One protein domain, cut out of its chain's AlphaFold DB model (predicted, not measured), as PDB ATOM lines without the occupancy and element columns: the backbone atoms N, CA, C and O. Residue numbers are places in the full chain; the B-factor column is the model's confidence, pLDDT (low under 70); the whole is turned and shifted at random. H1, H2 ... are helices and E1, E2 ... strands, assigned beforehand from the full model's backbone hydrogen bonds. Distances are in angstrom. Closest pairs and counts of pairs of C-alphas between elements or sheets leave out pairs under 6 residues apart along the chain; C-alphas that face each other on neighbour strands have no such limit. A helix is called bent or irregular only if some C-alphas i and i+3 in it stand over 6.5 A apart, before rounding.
ATOM      1  N   THR A  29     107.741 132.255  66.458       66.81
ATOM      2  CA  THR A  29     107.594 133.687  66.731       66.81
ATOM      3  C   THR A  29     106.137 134.178  66.808       66.81
ATOM      4  O   THR A  29     105.821 135.166  67.475       66.81
ATOM      5  N   ILE A  30     105.221 133.500  66.111       69.62
ATOM      6  CA  ILE A  30     103.826 133.947  65.938       69.62
ATOM      7  C   ILE A  30     103.082 134.113  67.280       69.62
ATOM      8  O   ILE A  30     102.417 135.140  67.461       69.62
ATOM      9  N   PRO A  31     103.190 133.176  68.244       73.38
ATOM     10  CA  PRO A  31     102.537 133.311  69.543       73.38
ATOM     11  C   PRO A  31     103.015 134.540  70.325       73.38
ATOM     12  O   PRO A  31     102.200 135.232  70.937       73.38
ATOM     13  N   VAL A  32     104.310 134.860  70.256       74.19
ATOM     14  CA  VAL A  32     104.900 135.992  70.984       74.19
ATOM     15  C   VAL A  32     104.445 137.326  70.391       74.19
ATOM     16  O   VAL A  32     104.049 138.224  71.134       74.19
ATOM     17  N   ILE A  33     104.394 137.443  69.057       74.94
ATOM     18  CA  ILE A  33     103.833 138.625  68.376       74.94
ATOM     19  C   ILE A  33     102.366 138.814  68.777       74.94
ATOM     20  O   ILE A  33     101.961 139.913  69.152       74.94
ATOM     21  N   LYS A  34     101.569 137.739  68.744       77.12
ATOM     22  CA  LYS A  34     100.155 137.781  69.136       77.12
ATOM     23  C   LYS A  34      99.986 138.217  70.595       77.12
ATOM     24  O   LYS A  34      99.120 139.043  70.880       77.12
ATOM     25  N   GLY A  35     100.817 137.695  71.498       77.75
ATOM     26  CA  GLY A  35     100.834 138.080  72.908       77.75
ATOM     27  C   GLY A  35     101.198 139.552  73.106       77.75
ATOM     28  O   GLY A  35     100.509 140.257  73.835       77.75
ATOM     29  N   THR A  36     102.205 140.035  72.379       78.25
ATOM     30  CA  THR A  36     102.664 141.433  72.414       78.25
ATOM     31  C   THR A  36     101.582 142.395  71.924       78.25
ATOM     32  O   THR A  36     101.272 143.374  72.597       78.25
ATOM     33  N   VAL A  37     100.956 142.102  70.776       76.19
ATOM     34  CA  VAL A  37      99.857 142.916  70.225       76.19
ATOM     35  C   VAL A  37      98.677 142.950  71.191       76.19
ATOM     36  O   VAL A  37      98.088 144.007  71.401       76.19
ATOM     37  N   ARG A  38      98.351 141.815  71.816       80.38
ATOM     38  CA  ARG A  38      97.301 141.758  72.832       80.38
ATOM     39  C   ARG A  38      97.652 142.628  74.038       80.38
ATOM     40  O   ARG A  38      96.841 143.467  74.393       80.38
ATOM     41  N   LEU A  39      98.854 142.493  74.593       81.94
ATOM     42  CA  LEU A  39      99.313 143.271  75.750       81.94
ATOM     43  C   LEU A  39      99.383 144.786  75.467       81.94
ATOM     44  O   LEU A  39      99.222 145.601  76.373       81.94
ATOM     45  N   ALA A  40      99.630 145.172  74.212       77.00
ATOM     46  CA  ALA A  40      99.652 146.568  73.779       77.00
ATOM     47  C   ALA A  40      98.247 147.174  73.605       77.00
ATOM     48  O   ALA A  40      98.092 148.388  73.716       77.00
ATOM     49  N   LEU A  41      97.236 146.348  73.314       77.00
ATOM     50  CA  LEU A  41      95.869 146.787  73.004       77.00
ATOM     51  C   LEU A  41      94.852 146.479  74.113       77.00
ATOM     52  O   LEU A  41      93.729 146.979  74.052       77.00
ATOM     53  N   SER A  42      95.210 145.660  75.101       76.94
ATOM     54  CA  SER A  42      94.373 145.333  76.255       76.94
ATOM     55  C   SER A  42      94.937 145.917  77.552       76.94
ATOM     56  O   SER A  42      96.091 146.336  77.630       76.94
ATOM     57  N   ASN A  43      94.100 145.916  78.591       77.06
ATOM     58  CA  ASN A  43      94.510 146.193  79.970       77.06
ATOM     59  C   ASN A  43      94.985 144.911  80.686       77.06
ATOM     60  O   ASN A  43      94.995 144.859  81.915       77.06
ATOM     61  N   ASP A  44      95.311 143.851  79.934       77.31
ATOM     62  CA  ASP A  44      95.817 142.611  80.515       77.31
ATOM     63  C   ASP A  44      97.232 142.857  81.058       77.31
ATOM     64  O   ASP A  44      98.109 143.332  80.341       77.31
ATOM     65  N   ILE A  45      97.454 142.495  82.319       80.25
ATOM     66  CA  ILE A  45      98.745 142.672  82.999       80.25
ATOM     67  C   ILE A  45      99.714 141.527  82.654       80.25
ATOM     68  O   ILE A  45     100.921 141.714  82.526       80.25
ATOM     69  N   VAL A  46      99.172 140.321  82.466       83.62
ATOM     70  CA  VAL A  46      99.922 139.127  82.071       83.62
ATOM     71  C   VAL A  46      99.170 138.441  80.943       83.62
ATOM     72  O   VAL A  46      98.022 138.030  81.118       83.62
ATOM     73  N   VAL A  47      99.817 138.279  79.790       83.75
ATOM     74  CA  VAL A  47      99.229 137.569  78.649       83.75
ATOM     75  C   VAL A  47      99.912 136.212  78.489       83.75
ATOM     76  O   VAL A  47     101.122 136.164  78.268       83.75
ATOM     77  N   PRO A  48      99.171 135.091  78.584       80.12
ATOM     78  CA  PRO A  48      99.716 133.787  78.235       80.12
ATOM     79  C   PRO A  48      99.992 133.734  76.731       80.12
ATOM     80  O   PRO A  48      99.124 134.062  75.916       80.12
ATOM     81  N   ILE A  49     101.203 133.320  76.378       78.31
ATOM     82  CA  ILE A  49     101.613 133.067  74.997       78.31
ATOM     83  C   ILE A  49     101.364 131.594  74.646       78.31
ATOM     84  O   ILE A  49     100.868 131.304  73.557       78.31
ATOM     85  N   ASP A  50     101.650 130.685  75.583       74.75
ATOM     86  CA  ASP A  50     101.328 129.256  75.517       74.75
ATOM     87  C   ASP A  50     101.185 128.642  76.928       74.75
ATOM     88  O   ASP A  50     100.928 129.360  77.896       74.75
ATOM     89  N   SER A  51     101.279 127.311  77.044       68.00
ATOM     90  CA  SER A  51     101.093 126.574  78.300       68.00
ATOM     91  C   SER A  51     102.155 126.874  79.361       68.00
ATOM     92  O   SER A  51     101.862 126.725  80.549       68.00
ATOM     93  N   ALA A  52     103.350 127.317  78.961       73.50
ATOM     94  CA  ALA A  52     104.476 127.557  79.860       73.50
ATOM     95  C   ALA A  52     105.071 128.969  79.750       73.50
ATOM     96  O   ALA A  52     105.928 129.340  80.553       73.50
ATOM     97  N   ARG A  53     104.633 129.777  78.778       80.56
ATOM     98  CA  ARG A  53     105.184 131.111  78.522       80.56
ATOM     99  C   ARG A  53     104.156 132.218  78.659       80.56
ATOM    100  O   ARG A  53     103.011 132.109  78.216       80.56
ATOM    101  N   TYR A  54     104.610 133.332  79.217       85.75
ATOM    102  CA  TYR A  54     103.805 134.521  79.474       85.75
ATOM    103  C   TYR A  54     104.580 135.780  79.100       85.75
ATOM    104  O   TYR A  54     105.804 135.793  79.168       85.75
ATOM    105  N   ILE A  55     103.872 136.852  78.752       86.19
ATOM    106  CA  ILE A  55     104.467 138.163  78.478       86.19
ATOM    107  C   ILE A  55     103.852 139.239  79.362       86.19
ATOM    108  O   ILE A  55     102.640 139.240  79.598       86.19
ATOM    109  N   THR A  56     104.702 140.143  79.841       87.75
ATOM    110  CA  THR A  56     104.325 141.347  80.600       87.75
ATOM    111  C   THR A  56     105.071 142.560  80.053       87.75
ATOM    112  O   THR A  56     106.003 142.417  79.251       87.75
ATOM    113  N   ARG A  57     104.691 143.770  80.485       82.81
ATOM    114  CA  ARG A  57     105.491 144.965  80.201       82.81
ATOM    115  C   ARG A  57     106.683 144.992  81.154       82.81
ATOM    116  O   ARG A  57     106.635 144.427  82.244       82.81
ATOM    117  N   ASN A  58     107.776 145.627  80.741       78.25
ATOM    118  CA  ASN A  58     108.973 145.739  81.583       78.25
ATOM    119  C   ASN A  58     108.740 146.619  82.825       78.25
ATOM    120  O   ASN A  58     109.358 146.381  83.859       78.25
ATOM    121  N   GLU A  59     107.847 147.605  82.727       78.38
ATOM    122  CA  GLU A  59     107.505 148.546  83.807       78.38
ATOM    123  C   GLU A  59     106.686 147.917  84.946       78.38
ATOM    124  O   GLU A  59     106.707 148.417  86.066       78.38
ATOM    125  N   ASP A  60     106.036 146.784  84.677       75.12
ATOM    126  CA  ASP A  60     105.130 146.090  85.600       75.12
ATOM    127  C   ASP A  60     105.865 145.295  86.700       75.12
ATOM    128  O   ASP A  60     105.275 144.885  87.702       75.12
ATOM    129  N   GLY A  61     107.173 145.076  86.535       74.50
ATOM    130  CA  GLY A  61     107.993 144.357  87.506       74.50
ATOM    131  C   GLY A  61     107.592 142.887  87.703       74.50
ATOM    132  O   GLY A  61     106.762 142.318  86.994       74.50
ATOM    133  N   ALA A  62     108.241 142.231  88.665       81.06
ATOM    134  CA  ALA A  62     108.002 140.815  88.950       81.06
ATOM    135  C   ALA A  62     106.797 140.563  89.862       81.06
ATOM    136  O   ALA A  62     106.207 139.485  89.806       81.06
ATOM    137  N   ASP A  63     106.409 141.549  90.669       83.00
ATOM    138  CA  ASP A  63     105.340 141.413  91.663       83.00
ATOM    139  C   ASP A  63     103.990 141.097  91.013       83.00
ATOM    140  O   ASP A  63     103.200 140.312  91.545       83.00
ATOM    141  N   LEU A  64     103.744 141.630  89.813       82.38
ATOM    142  CA  LEU A  64     102.536 141.341  89.045       82.38
ATOM    143  C   LEU A  64     102.513 139.904  88.512       82.38
ATOM    144  O   LEU A  64     101.465 139.255  88.549       82.38
ATOM    145  N   MET A  65     103.663 139.365  88.098       85.31
ATOM    146  CA  MET A  65     103.773 137.953  87.723       85.31
ATOM    147  C   MET A  65     103.595 137.037  88.941       85.31
ATOM    148  O   MET A  65     102.848 136.061  88.871       85.31
ATOM    149  N   ILE A  66     104.219 137.370  90.075       84.25
ATOM    150  CA  ILE A  66     104.050 136.640  91.340       84.25
ATOM    151  C   ILE A  66     102.567 136.587  91.718       84.25
ATOM    152  O   ILE A  66     102.014 135.498  91.878       84.25
ATOM    153  N   SER A  67     101.899 137.741  91.747       85.62
ATOM    154  CA  SER A  67     100.471 137.856  92.074       85.62
ATOM    155  C   SER A  67      99.593 137.043  91.120       85.62
ATOM    156  O   SER A  67      98.671 136.346  91.541       85.62
ATOM    157  N   PHE A  68      99.885 137.089  89.816       85.88
ATOM    158  CA  PHE A  68      99.170 136.309  88.807       85.88
ATOM    159  C   PHE A  68      99.272 134.797  89.054       85.88
ATOM    160  O   PHE A  68      98.284 134.071  88.913       85.88
ATOM    161  N   VAL A  69     100.451 134.314  89.442       83.06
ATOM    162  CA  VAL A  69     100.707 132.895  89.715       83.06
ATOM    163  C   VAL A  69     100.064 132.471  91.035       83.06
ATOM    164  O   VAL A  69      99.449 131.402  91.104       83.06
ATOM    165  N   GLU A  70     100.106 133.327  92.056       83.44
ATOM    166  CA  GLU A  70      99.425 133.087  93.329       83.44
ATOM    167  C   GLU A  70      97.900 133.035  93.182       83.44
ATOM    168  O   GLU A  70      97.258 132.125  93.713       83.44
ATOM    169  N   ASN A  71      97.322 133.897  92.339       83.69
ATOM    170  CA  ASN A  71      95.898 133.861  91.986       83.69
ATOM    171  C   ASN A  71      95.480 132.551  91.292       83.69
ATOM    172  O   ASN A  71      94.312 132.165  91.337       83.69
ATOM    173  N   LYS A  72      96.425 131.811  90.697       79.94
ATOM    174  CA  LYS A  72      96.202 130.454  90.160       79.94
ATOM    175  C   LYS A  72      96.339 129.348  91.221       79.94
ATOM    176  O   LYS A  72      96.353 128.154  90.889       79.94
ATOM    177  N   GLY A  73      96.429 129.714  92.496       80.50
ATOM    178  CA  GLY A  73      96.487 128.809  93.642       80.50
ATOM    179  C   GLY A  73      97.880 128.262  93.944       80.50
ATOM    180  O   GLY A  73      97.987 127.209  94.572       80.50
ATOM    181  N   TRP A  74      98.931 128.922  93.465       85.50
ATOM    182  CA  TRP A  74     100.309 128.659  93.880       85.50
ATOM    183  C   TRP A  74     100.681 129.569  95.062       85.50
ATOM    184  O   TRP A  74     100.011 130.559  95.318       85.50
ATOM    185  N   LYS A  75     101.728 129.232  95.813       86.19
ATOM    186  CA  LYS A  75     102.279 130.065  96.891       86.19
ATOM    187  C   LYS A  75     103.717 130.416  96.575       86.19
ATOM    188  O   LYS A  75     104.517 129.503  96.368       86.19
ATOM    189  N   TYR A  76     104.050 131.698  96.574       80.81
ATOM    190  CA  TYR A  76     105.420 132.145  96.373       80.81
ATOM    191  C   TYR A  76     106.321 131.709  97.539       80.81
ATOM    192  O   TYR A  76     105.933 131.765  98.709       80.81
ATOM    193  N   ARG A  77     107.519 131.207  97.221       83.06
ATOM    194  CA  ARG A  77     108.499 130.691  98.196       83.06
ATOM    195  C   ARG A  77     109.806 131.466  98.236       83.06
ATOM    196  O   ARG A  77     110.596 131.237  99.146       83.06
ATOM    197  N   GLY A  78     110.021 132.373  97.294       66.94
ATOM    198  CA  GLY A  78     111.227 133.184  97.220       66.94
ATOM    199  C   GLY A  78     111.868 133.161  95.839       66.94
ATOM    200  O   GLY A  78     111.408 132.482  94.918       66.94
ATOM    201  N   ARG A  79     112.948 133.929  95.718       71.94
ATOM    202  CA  ARG A  79     113.751 134.051  94.505       71.94
ATOM    203  C   ARG A  79     115.011 133.200  94.642       71.94
ATOM    204  O   ARG A  79     115.689 133.278  95.663       71.94
ATOM    205  N   TYR A  80     115.322 132.427  93.609       64.69
ATOM    206  CA  TYR A  80     116.528 131.610  93.511       64.69
ATOM    207  C   TYR A  80     117.227 131.948  92.188       64.69
ATOM    208  O   TYR A  80     116.727 131.633  91.111       64.69
ATOM    209  N   GLY A  81     118.359 132.656  92.267       71.62
ATOM    210  CA  GLY A  81     119.014 133.239  91.091       71.62
ATOM    211  C   GLY A  81     118.116 134.255  90.371       71.62
ATOM    212  O   GLY A  81     117.542 135.148  90.997       71.62
ATOM    213  N   GLU A  82     117.964 134.093  89.055       63.22
ATOM    214  CA  GLU A  82     117.071 134.917  88.219       63.22
ATOM    215  C   GLU A  82     115.617 134.406  88.167       63.22
ATOM    216  O   GLU A  82     114.780 134.989  87.478       63.22
ATOM    217  N   GLY A  83     115.298 133.327  88.894       75.50
ATOM    218  CA  GLY A  83     113.979 132.695  88.900       75.50
ATOM    219  C   GLY A  83     113.186 132.894  90.195       75.50
ATOM    220  O   GLY A  83     113.740 133.029  91.287       75.50
ATOM    221  N   TYR A  84     111.861 132.859  90.076       78.56
ATOM    222  CA  TYR A  84     110.897 132.919  91.177       78.56
ATOM    223  C   TYR A  84     110.305 131.532  91.418       78.56
ATOM    224  O   TYR A  84     109.808 130.911  90.483       78.56
ATOM    225  N   VAL A  85     110.337 131.041  92.657       77.00
ATOM    226  CA  VAL A  85     109.877 129.686  92.994       77.00
ATOM    227  C   VAL A  85     108.511 129.732  93.660       77.00
ATOM    228  O   VAL A  85     108.270 130.506  94.590       77.00
ATOM    229  N   PHE A  86     107.621 128.851  93.214       82.00
ATOM    230  CA  PHE A  86     106.266 128.717  93.721       82.00
ATOM    231  C   PHE A  86     105.944 127.267  94.055       82.00
ATOM    232  O   PHE A  86     106.448 126.340  93.428       82.00
ATOM    233  N   GLN A  87     105.052 127.069  95.023       78.88
ATOM    234  CA  GLN A  87     104.578 125.751  95.422       78.88
ATOM    235  C   GLN A  87     103.060 125.679  95.458       78.88
ATOM    236  O   GLN A  87     102.397 126.569  95.985       78.88
ATOM    237  N   LYS A  88     102.503 124.577  94.968       80.06
ATOM    238  CA  LYS A  88     101.076 124.281  95.064       80.06
ATOM    239  C   LYS A  88     100.875 122.993  95.838       80.06
ATOM    240  O   LYS A  88     101.368 121.931  95.460       80.06
ATOM    241  N   TYR A  89     100.145 123.113  96.940       68.94
ATOM    242  CA  TYR A  89      99.795 121.983  97.785       68.94
ATOM    243  C   TYR A  89      98.549 121.306  97.214       68.94
ATOM    244  O   TYR A  89      97.455 121.868  97.269       68.94
ATOM    245  N   LYS A  90      98.703 120.107  96.653       65.62
ATOM    246  CA  LYS A  90      97.580 119.294  96.182       65.62
ATOM    247  C   LYS A  90      97.792 117.865  96.657       65.62
ATOM    248  O   LYS A  90      98.448 117.088  95.973       65.62
ATOM    249  N   LYS A  91      97.253 117.528  97.837       38.84
ATOM    250  CA  LYS A  91      97.413 116.198  98.456       38.84
ATOM    251  C   LYS A  91      97.219 115.078  97.417       38.84
ATOM    252  O   LYS A  91      96.220 115.129  96.698       38.84
ATOM    253  N   PRO A  92      98.136 114.095  97.328       42.22
ATOM    254  CA  PRO A  92      99.301 113.846  98.197       42.22
ATOM    255  C   PRO A  92     100.608 114.545  97.754       42.22
ATOM    256  O   PRO A  92     101.679 114.234  98.260       42.22
ATOM    257  N   VAL A  93     100.541 115.472  96.799       46.53
ATOM    258  CA  VAL A  93     101.694 115.988  96.058       46.53
ATOM    259  C   VAL A  93     101.944 117.470  96.347       46.53
ATOM    260  O   VAL A  93     101.042 118.303  96.225       46.53
ATOM    261  N   ASN A  94     103.195 117.822  96.651       50.84
ATOM    262  CA  ASN A  94     103.647 119.209  96.568       50.84
ATOM    263  C   ASN A  94     104.255 119.424  95.186       50.84
ATOM    264  O   ASN A  94     105.255 118.798  94.840       50.84
ATOM    265  N   MET A  95     103.631 120.283  94.389       61.47
ATOM    266  CA  MET A  95     104.172 120.686  93.093       61.47
ATOM    267  C   MET A  95     105.008 121.939  93.297       61.47
ATOM    268  O   MET A  95     104.544 122.864  93.968       61.47
ATOM    269  N   THR A  96     106.197 121.978  92.707       70.56
ATOM    270  CA  THR A  96     107.039 123.174  92.658       70.56
ATOM    271  C   THR A  96     107.110 123.645  91.208       70.56
ATOM    272  O   THR A  96     107.076 122.846  90.281       70.56
ATOM    273  N   ILE A  97     107.135 124.950  90.987       74.88
ATOM    274  CA  ILE A  97     107.470 125.532  89.685       74.88
ATOM    275  C   ILE A  97     108.468 126.652  89.923       74.88
ATOM    276  O   ILE A  97     108.334 127.399  90.898       74.88
ATOM    277  N   SER A  98     109.435 126.789  89.028       76.50
ATOM    278  CA  SER A  98     110.222 128.005  88.889       76.50
ATOM    279  C   SER A  98     109.701 128.815  87.711       76.50
ATOM    280  O   SER A  98     109.171 128.282  86.736       76.50
ATOM    281  N   ILE A  99     109.806 130.132  87.817       79.75
ATOM    282  CA  ILE A  99     109.480 131.062  86.743       79.75
ATOM    283  C   ILE A  99     110.690 131.948  86.525       79.75
ATOM    284  O   ILE A  99     111.013 132.777  87.374       79.75
ATOM    285  N   GLY A 100     111.362 131.751  85.397       81.38
ATOM    286  CA  GLY A 100     112.439 132.618  84.937       81.38
ATOM    287  C   GLY A 100     111.896 133.745  84.070       81.38
ATOM    288  O   GLY A 100     110.822 133.617  83.472       81.38
ATOM    289  N   SER A 101     112.646 134.842  83.981       81.62
ATOM    290  CA  SER A 101     112.362 135.910  83.025       81.62
ATOM    291  C   SER A 101     113.536 136.183  82.107       81.62
ATOM    292  O   SER A 101     114.673 136.236  82.565       81.62
ATOM    293  N   GLU A 102     113.235 136.455  80.845       77.56
ATOM    294  CA  GLU A 102     114.186 136.926  79.847       77.56
ATOM    295  C   GLU A 102     113.661 138.228  79.235       77.56
ATOM    296  O   GLU A 102     112.460 138.392  78.982       77.56
ATOM    297  N   GLU A 103     114.557 139.188  79.016       74.00
ATOM    298  CA  GLU A 103     114.202 140.410  78.302       74.00
ATOM    299  C   GLU A 103     114.052 140.084  76.812       74.00
ATOM    300  O   GLU A 103     115.014 139.707  76.144       74.00
ATOM    301  N   PHE A 104     112.828 140.204  76.298       64.38
ATOM    302  CA  PHE A 104     112.504 139.860  74.912       64.38
ATOM    303  C   PHE A 104     112.563 141.095  74.003       64.38
ATOM    304  O   PHE A 104     113.051 141.029  72.878       64.38
ATOM    305  N   LEU A 105     112.108 142.250  74.505       70.06
ATOM    306  CA  LEU A 105     112.181 143.560  73.850       70.06
ATOM    307  C   LEU A 105     112.340 144.653  74.914       70.06
ATOM    308  O   LEU A 105     111.946 144.461  76.061       70.06
ATOM    309  N   LYS A 106     112.785 145.853  74.512       74.56
ATOM    310  CA  LYS A 106     112.971 147.017  75.407       74.56
ATOM    311  C   LYS A 106     111.774 147.308  76.332       74.56
ATOM    312  O   LYS A 106     111.952 147.845  77.422       74.56
ATOM    313  N   TYR A 107     110.557 146.970  75.903       78.62
ATOM    314  CA  TYR A 107     109.321 147.233  76.646       78.62
ATOM    315  C   TYR A 107     108.612 145.972  77.155       78.62
ATOM    316  O   TYR A 107     107.626 146.103  77.877       78.62
ATOM    317  N   PHE A 108     109.086 144.773  76.805       80.94
ATOM    318  CA  PHE A 108     108.386 143.524  77.099       80.94
ATOM    319  C   PHE A 108     109.313 142.478  77.707       80.94
ATOM    320  O   PHE A 108     110.409 142.214  77.203       80.94
ATOM    321  N   ARG A 109     108.803 141.822  78.745       83.94
ATOM    322  CA  ARG A 109     109.461 140.719  79.433       83.94
ATOM    323  C   ARG A 109     108.758 139.423  79.105       83.94
ATOM    324  O   ARG A 109     107.534 139.333  79.229       83.94
ATOM    325  N   LEU A 110     109.536 138.423  78.728       84.44
ATOM    326  CA  LEU A 110     109.046 137.069  78.582       84.44
ATOM    327  C   LEU A 110     109.323 136.292  79.863       84.44
ATOM    328  O   LEU A 110     110.392 136.399  80.458       84.44
ATOM    329  N   TRP A 111     108.353 135.491  80.265       84.19
ATOM    330  CA  TRP A 111     108.424 134.635  81.432       84.19
ATOM    331  C   TRP A 111     108.227 133.193  81.013       84.19
ATOM    332  O   TRP A 111     107.326 132.897  80.224       84.19
ATOM    333  N   LYS A 112     109.043 132.301  81.567       81.81
ATOM    334  CA  LYS A 112     109.034 130.868  81.268       81.81
ATOM    335  C   LYS A 112     108.848 130.105  82.573       81.81
ATOM    336  O   LYS A 112     109.627 130.289  83.505       81.81
ATOM    337  N   THR A 113     107.803 129.287  82.655       75.06
ATOM    338  CA  THR A 113     107.598 128.367  83.777       75.06
ATOM    339  C   THR A 113     108.337 127.065  83.512       75.06
ATOM    340  O   THR A 113     108.047 126.391  82.521       75.06
ATOM    341  N   THR A 114     109.199 126.668  84.436       69.56
ATOM    342  CA  THR A 114     109.837 125.354  84.455       69.56
ATOM    343  C   THR A 114     109.252 124.564  85.626       69.56
ATOM    344  O   THR A 114     109.269 125.039  86.764       69.56
ATOM    345  N   PRO A 115     108.656 123.383  85.394       60.66
ATOM    346  CA  PRO A 115     108.252 122.511  86.483       60.66
ATOM    347  C   PRO A 115     109.497 121.992  87.203       60.66
ATOM    348  O   PRO A 115     110.201 121.128  86.683       60.66
ATOM    349  N   ASP A 116     109.748 122.501  88.402       50.88
ATOM    350  CA  ASP A 116     110.738 121.917  89.300       50.88
ATOM    351  C   ASP A 116     110.065 120.735  90.009       50.88
ATOM    352  O   ASP A 116     108.871 120.769  90.302       50.88
ATOM    353  N   GLY A 117     110.787 119.645  90.242       41.34
ATOM    354  CA  GLY A 117     110.213 118.356  90.627       41.34
ATOM    355  C   GLY A 117     109.125 118.382  91.719       41.34
ATOM    356  O   GLY A 117     109.075 119.216  92.628       41.34
ATOM    357  N   ILE A 118     108.237 117.392  91.635       33.47
ATOM    358  CA  ILE A 118     107.277 117.043  92.680       33.47
ATOM    359  C   ILE A 118     108.044 116.680  93.965       33.47
ATOM    360  O   ILE A 118     108.782 115.700  93.992       33.47
ATOM    361  N   SER A 119     107.826 117.417  95.057       30.25
ATOM    362  CA  SER A 119     108.350 117.046  96.376       30.25
ATOM    363  C   SER A 119     107.311 116.197  97.113       30.25
ATOM    364  O   SER A 119     106.384 116.723  97.731       30.25
ATOM    365  N   LEU A 120     107.451 114.870  97.068       30.80
ATOM    366  CA  LEU A 120     106.669 113.946  97.898       30.80
ATOM    367  C   LEU A 120     107.220 113.954  99.329       30.80
ATOM    368  O   LEU A 120     108.152 113.226  99.655       30.80
TER     369      LEU A 120
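What this domain is: This is residues 29 to 120 of the 312 residues of an uncharacterized protein of Tepidanaerobacter acetatoxydans (strain DSM 21804 / JCM 16047 / Re1) (UniProt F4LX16). A strongly twisted sheet of five strands curls round one helix, H2, while H1 packs over edge strand E1 at one end; the long strands E3, E4 and E5 run on past H2 toward the other end. The printed part has 92 residues, with elements in the order H1, E1, H2, E2, E3, E4, E5. The antiparallel sheet has the order E1, E5, E4, E3, E2, and the class is mixed. The whole is compact, radius of gyration of the C-alphas 13.5 A, yet elongated, spanning 41 by 22 by 22 A.

Where its parts are: Find C-alpha 30 at (103.826, 133.947, 65.938); from there H1 runs to residue 41, 16.7 A. Next come E1, residues 53 to 57, and H2, residues 58 to 71, 20.5 A. H2 is irregular: C-alphas 59 and 62 are 9.3 A apart. Then E2 holds residues 75 to 80, E3 83 to 90, 22.4 A, E4 93 to 105, 36.9 A, and E5 108 to 119, 32.8 A, ending at C-alpha 119 (108.350, 117.046, 96.376).

How they stand to each other: E2 to E5 form a meander, each strand the antiparallel neighbour of the one before. Look for N 85 and O 78 at 2.9 A between E3 and E2, N 97 and O 86 at 2.9 A between E4 and E3, N 112 and O 100 at 2.9 A between E5 and E4, and N 56 and O 109 at 3.0 A between E1 and E5. With H2 on one face and H1 on the other, there are three layers, helices on both faces of a sheet. The closest C-alphas of H2 and E5 are those of Asn 58 and Phe 108, 5.0 A; of H1 and E1, Gly 35 and Ile 55, 6.7 A. H1 and H2 are apart. Every O i to N i+4 pair is within hydrogen-bond range in H1, 6 of 10 in H2.

The domain as a whole: The C-alphas farthest apart, of Leu 41 and Leu 120, are 42.6 A apart. The printed part has no cut, and the link from H1 to E1, 11 residues, is long. Mean pLDDT of the printed part is 73.9; look for values under 70 at residues 89 to 95 and 114 to 120, among others.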